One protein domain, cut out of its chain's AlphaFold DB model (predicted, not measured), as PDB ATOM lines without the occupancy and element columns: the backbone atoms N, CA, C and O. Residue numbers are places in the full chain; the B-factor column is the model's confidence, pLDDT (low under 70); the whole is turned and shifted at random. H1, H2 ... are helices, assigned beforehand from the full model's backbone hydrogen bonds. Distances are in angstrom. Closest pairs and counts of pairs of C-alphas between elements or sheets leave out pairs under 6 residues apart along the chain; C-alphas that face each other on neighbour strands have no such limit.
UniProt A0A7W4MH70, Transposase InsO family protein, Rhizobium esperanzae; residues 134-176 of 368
ATOM      1  N   ALA A 134      24.670  58.679 147.542       81.38
ATOM      2  CA  ALA A 134      24.522  59.610 146.421       81.38
ATOM      3  C   ALA A 134      23.154  59.479 145.720       81.38
ATOM      4  O   ALA A 134      22.490  60.479 145.472       81.38
ATOM      5  N   LEU A 135      22.685  58.248 145.478       79.88
ATOM      6  CA  LEU A 135      21.367  57.999 144.881       79.88
ATOM      7  C   LEU A 135      20.226  58.475 145.797       79.88
ATOM      8  O   LEU A 135      19.240  59.032 145.318       79.88
ATOM      9  N   ARG A 136      20.360  58.291 147.118       79.94
ATOM     10  CA  ARG A 136      19.393  58.792 148.111       79.94
ATOM     11  C   ARG A 136      19.384  60.318 148.219       79.94
ATOM     12  O   ARG A 136      18.314  60.871 148.452       79.94
ATOM     13  N   ALA A 137      20.534  60.974 148.051       82.31
ATOM     14  CA  ALA A 137      20.625  62.431 147.975       82.31
ATOM     15  C   ALA A 137      19.870  62.944 146.738       82.31
ATOM     16  O   ALA A 137      18.840  63.587 146.904       82.31
ATOM     17  N   LYS A 138      20.242  62.490 145.529       81.69
ATOM     18  CA  LYS A 138      19.547  62.842 144.272       81.69
ATOM     19  C   LYS A 138      18.027  62.616 144.339       81.69
ATOM     20  O   LYS A 138      17.247  63.474 143.939       81.69
ATOM     21  N   LEU A 139      17.586  61.478 144.892       80.81
ATOM     22  CA  LEU A 139      16.160  61.181 145.116       80.81
ATOM     23  C   LEU A 139      15.461  62.207 146.019       80.81
ATOM     24  O   LEU A 139      14.294  62.526 145.785       80.81
ATOM     25  N   ARG A 140      16.144  62.689 147.062       83.38
ATOM     26  CA  ARG A 140      15.632  63.698 147.996       83.38
ATOM     27  C   ARG A 140      15.589  65.079 147.345       83.38
ATOM     28  O   ARG A 140      14.601  65.784 147.523       83.38
ATOM     29  N   ASP A 141      16.603  65.428 146.564       85.12
ATOM     30  CA  ASP A 141      16.699  66.722 145.888       85.12
ATOM     31  C   ASP A 141      15.586  66.858 144.831       85.12
ATOM     32  O   ASP A 141      14.768  67.778 144.907       85.12
ATOM     33  N   LEU A 142      15.411  65.847 143.971       83.62
ATOM     34  CA  LEU A 142      14.299  65.782 143.009       83.62
ATOM     35  C   LEU A 142      12.912  65.775 143.683       83.62
ATOM     36  O   LEU A 142      11.954  66.335 143.144       83.62
ATOM     37  N   ALA A 143      12.777  65.150 144.859       82.62
ATOM     38  CA  ALA A 143      11.536  65.186 145.639       82.62
ATOM     39  C   ALA A 143      11.253  66.582 146.225       82.62
ATOM     40  O   ALA A 143      10.098  67.013 146.250       82.62
ATOM     41  N   ASN A 144      12.293  67.298 146.662       83.06
ATOM     42  CA  ASN A 144      12.195  68.657 147.195       83.06
ATOM     43  C   ASN A 144      11.818  69.674 146.111       83.06
ATOM     44  O   ASN A 144      10.934  70.501 146.350       83.06
ATOM     45  N   GLU A 145      12.430  69.578 144.926       85.00
ATOM     46  CA  GLU A 145      12.079  70.383 143.748       85.00
ATOM     47  C   GLU A 145      10.641  70.123 143.278       85.00
ATOM     48  O   GLU A 145       9.909  71.044 142.914       85.00
ATOM     49  N   ARG A 146      10.215  68.852 143.259       78.12
ATOM     50  CA  ARG A 146       8.965  68.416 142.616       78.12
ATOM     51  C   ARG A 146       8.040  67.711 143.599       78.12
ATOM     52  O   ARG A 146       7.581  66.601 143.343       78.12
ATOM     53  N   ARG A 147       7.670  68.395 144.685       75.69
ATOM     54  CA  ARG A 147       6.864  67.860 145.812       75.69
ATOM     55  C   ARG A 147       5.551  67.150 145.444       75.69
ATOM     56  O   ARG A 147       5.045  66.359 146.233       75.69
ATOM     57  N   ARG A 148       4.975  67.407 144.261       79.38
ATOM     58  CA  ARG A 148       3.767  66.715 143.752       79.38
ATOM     59  C   ARG A 148       4.065  65.380 143.045       79.38
ATOM     60  O   ARG A 148       3.136  64.730 142.567       79.38
ATOM     61  N   PHE A 149       5.330  64.981 142.893       77.62
ATOM     62  CA  PHE A 149       5.731  63.784 142.147       77.62
ATOM     63  C   PHE A 149       5.969  62.600 143.094       77.62
ATOM     64  O   PHE A 149       6.867  62.613 143.926       77.62
ATOM     65  N   GLY A 150       5.183  61.533 142.922       74.31
ATOM     66  CA  GLY A 150       5.425  60.257 143.599       74.31
ATOM     67  C   GLY A 150       6.616  59.485 143.016       74.31
ATOM     68  O   GLY A 150       7.084  59.778 141.912       74.31
ATOM     69  N   TYR A 151       7.054  58.440 143.731       74.12
ATOM     70  CA  TYR A 151       8.262  57.650 143.429       74.12
ATOM     71  C   TYR A 151       8.392  57.221 141.954       74.12
ATOM     72  O   TYR A 151       9.473  57.329 141.379       74.12
ATOM     73  N   ARG A 152       7.287  56.819 141.301       75.31
ATOM     74  CA  ARG A 152       7.270  56.422 139.880       75.31
ATOM     75  C   ARG A 152       7.732  57.535 138.933       75.31
ATOM     76  O   ARG A 152       8.389  57.241 137.943       75.31
ATOM     77  N   ARG A 153       7.398  58.801 139.216       78.25
ATOM     78  CA  ARG A 153       7.813  59.946 138.383       78.25
ATOM     79  C   ARG A 153       9.256  60.357 138.661       78.25
ATOM     80  O   ARG A 153       9.981  60.625 137.711       78.25
ATOM     81  N   LEU A 154       9.683  60.337 139.925       79.62
ATOM     82  CA  LEU A 154      11.079  60.597 140.301       79.62
ATOM     83  C   LEU A 154      12.029  59.565 139.668       79.62
ATOM     84  O   LEU A 154      13.060  59.931 139.117       79.62
ATOM     85  N   PHE A 155      11.633  58.289 139.639       76.69
ATOM     86  CA  PHE A 155      12.386  57.224 138.971       76.69
ATOM     87  C   PHE A 155      12.596  57.465 137.465       76.69
ATOM     88  O   PHE A 155      13.673  57.191 136.938       76.69
ATOM     89  N   VAL A 156      11.594  58.010 136.765       81.69
ATOM     90  CA  VAL A 156      11.719  58.353 135.335       81.69
ATOM     91  C   VAL A 156      12.710  59.500 135.111       81.69
ATOM     92  O   VAL A 156      13.404  59.488 134.099       81.69
ATOM     93  N   LEU A 157      12.812  60.457 136.040       81.06
ATOM     94  CA  LEU A 157      13.813  61.532 135.976       81.06
ATOM     95  C   LEU A 157      15.229  60.978 136.193       81.06
ATOM     96  O   LEU A 157      16.083  61.158 135.332       81.06
ATOM     97  N   LEU A 158      15.435  60.165 137.234       81.00
ATOM     98  CA  LEU A 158      16.720  59.500 137.502       81.00
ATOM     99  C   LEU A 158      17.208  58.638 136.327       81.00
ATOM    100  O   LEU A 158      18.385  58.678 135.975       81.00
ATOM    101  N   ARG A 159      16.309  57.899 135.660       78.81
ATOM    102  CA  ARG A 159      16.660  57.139 134.446       78.81
ATOM    103  C   ARG A 159      17.048  58.023 133.255       78.81
ATOM    104  O   ARG A 159      17.774  57.546 132.390       78.81
ATOM    105  N   ARG A 160      16.588  59.279 133.189       79.94
ATOM    106  CA  ARG A 160      17.009  60.261 132.165       79.94
ATOM    107  C   ARG A 160      18.353  60.906 132.504       79.94
ATOM    108  O   ARG A 160      19.118  61.192 131.597       79.94
ATOM    109  N   GLU A 161      18.660  61.056 133.789       78.31
ATOM    110  CA  GLU A 161      19.965  61.500 134.311       78.31
ATOM    111  C   GLU A 161      21.058  60.412 134.233       78.31
ATOM    112  O   GLU A 161      22.169  60.606 134.721       78.31
ATOM    113  N   GLY A 162      20.759  59.261 133.622       71.81
ATOM    114  CA  GLY A 162      21.716  58.179 133.387       71.81
ATOM    115  C   GLY A 162      21.867  57.175 134.532       71.81
ATOM    116  O   GLY A 162      22.714  56.291 134.432       71.81
ATOM    117  N   GLU A 163      21.062  57.242 135.599       73.38
ATOM    118  CA  GLU A 163      21.137  56.265 136.695       73.38
ATOM    119  C   GLU A 163      20.592  54.888 136.250       73.38
ATOM    120  O   GLU A 163      19.382  54.749 136.020       73.38
ATOM    121  N   PRO A 164      21.419  53.821 136.200       62.38
ATOM    122  CA  PRO A 164      21.054  52.509 135.647       62.38
ATOM    123  C   PRO A 164      20.219  51.659 136.626       62.38
ATOM    124  O   PRO A 164      20.312  50.431 136.671       62.38
ATOM    125  N   SER A 165      19.431  52.301 137.487       59.78
ATOM    126  CA  SER A 165      18.676  51.634 138.544       59.78
ATOM    127  C   SER A 165      17.509  50.811 137.975       59.78
ATOM    128  O   SER A 165      16.627  51.322 137.289       59.78
ATOM    129  N   GLY A 166      17.500  49.505 138.261       54.78
ATOM    130  CA  GLY A 166      16.367  48.621 137.968       54.78
ATOM    131  C   GLY A 166      15.194  48.852 138.928       54.78
ATOM    132  O   GLY A 166      15.396  49.297 140.058       54.78
ATOM    133  N   VAL A 167      13.976  48.508 138.494       49.78
ATOM    134  CA  VAL A 167      12.703  48.782 139.200       49.78
ATOM    135  C   VAL A 167      12.752  48.362 140.681       49.78
ATOM    136  O   VAL A 167      12.556  49.194 141.569       49.78
ATOM    137  N   ASN A 168      13.180  47.127 140.954       52.03
ATOM    138  CA  ASN A 168      13.274  46.532 142.296       52.03
ATOM    139  C   ASN A 168      14.242  47.269 143.255       52.03
ATOM    140  O   ASN A 168      14.305  46.962 144.447       52.03
ATOM    141  N   ARG A 169      15.056  48.213 142.761       54.41
ATOM    142  CA  ARG A 169      16.062  48.938 143.555       54.41
ATOM    143  C   ARG A 169      15.464  50.130 144.317       54.41
ATOM    144  O   ARG A 169      16.032  50.518 145.341       54.41
ATOM    145  N   ILE A 170      14.332  50.666 143.843       51.03
ATOM    146  CA  ILE A 170      13.690  51.912 144.319       51.03
ATOM    147  C   ILE A 170      12.316  51.671 144.978       51.03
ATOM    148  O   ILE A 170      11.826  52.532 145.701       51.03
ATOM    149  N   GLU A 171      11.733  50.475 144.848       43.22
ATOM    150  CA  GLU A 171      10.449  50.087 145.472       43.22
ATOM    151  C   GLU A 171      10.447  50.016 147.013       43.22
ATOM    152  O   GLU A 171       9.430  49.678 147.611       43.22
ATOM    153  N   VAL A 172      11.554  50.347 147.687       42.47
ATOM    154  CA  VAL A 172      11.651  50.308 149.151       42.47
ATOM    155  C   VAL A 172      11.459  51.721 149.732       42.47
ATOM    156  O   VAL A 172      12.377  52.539 149.615       42.47
ATOM    157  N   PRO A 173      10.350  52.016 150.449       40.09
ATOM    158  CA  PRO A 173      10.129  53.324 151.089       40.09
ATOM    159  C   PRO A 173      11.269  53.745 152.037       40.09
ATOM    160  O   PRO A 173      11.559  54.930 152.209       40.09
ATOM    161  N   ASN A 174      11.984  52.761 152.589       42.38
ATOM    162  CA  ASN A 174      13.103  52.934 153.515       42.38
ATOM    163  C   ASN A 174      14.390  53.508 152.877       42.38
ATOM    164  O   ASN A 174      15.374  53.702 153.591       42.38
ATOM    165  N   LEU A 175      14.442  53.778 151.561       40.94
ATOM    166  CA  LEU A 175      15.542  54.581 150.998       40.94
ATOM    167  C   LEU A 175      15.423  56.073 151.358       40.94
ATOM    168  O   LEU A 175      16.444  56.757 151.400       40.94
ATOM    169  N   ILE A 176      14.208  56.568 151.624       42.19
ATOM    170  CA  ILE A 176      13.919  58.003 151.788       42.19
ATOM    171  C   ILE A 176      13.795  58.403 153.273       42.19
ATOM    172  O   ILE A 176      14.087  59.541 153.630       42.19
TER     173      ILE A 176
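Overview. This is residues 134 to 176 of the 368 residues of the protein "Transposase InsO family protein" of Rhizobium esperanzae (UniProt A0A7W4MH70). Two short helices, H1 and H2, pack on each other at a steep tilt, and a long stretch without a named element, residues 161 to 176, leaves the end of H2 and curves round one side of the pair. The printed part has 43 residues with two named helices, H1 then H2 along the chain, and no named strand; the class is all helix. The whole is compact and rounded, with a radius of gyration of the C-alphas of 9.4 A and spans of 23 by 22 by 19 A.

Along the chain. H1, the longest helix, is residues 134 to 145 and measures 16.7 A from first to last C-alpha. It begins at C-alpha 134, at (24.522, 59.610, 146.421), and ends at C-alpha 145, at (12.079, 70.383, 143.748). H2 is residues 151 to 160, 14.5 A from first to last C-alpha, and ends at C-alpha 160, at (17.009, 60.261, 132.165).

Arrangement. H1 touches H2 with residues 139 to 143 alone. The closest C-alphas of the two helices are those of Leu 142 and Leu 154, 6.7 A apart. Their lines stand at a steep tilt of 66 degrees, and they run opposite ways. The link between them, residues 146 to 150, is tight. In H1 every O i to N i+4 pair is within hydrogen-bond range; in H2, 5 of 6 are.

Size, cuts and confidence. The two C-alphas farthest apart are those of Glu 145 and Asn 168, at 23.9 A. The C-alphas of the first and last printed residues, Ala 134 and Ile 176, are 12.0 A apart. The printed part has no cut. The C-alphas of residues 161 to 176 lie 7 to 12 A from the mean of the C-alphas. The mean pLDDT of the printed part is 70.2, and the model's confidence is low, under 70, at residues 164 to 176.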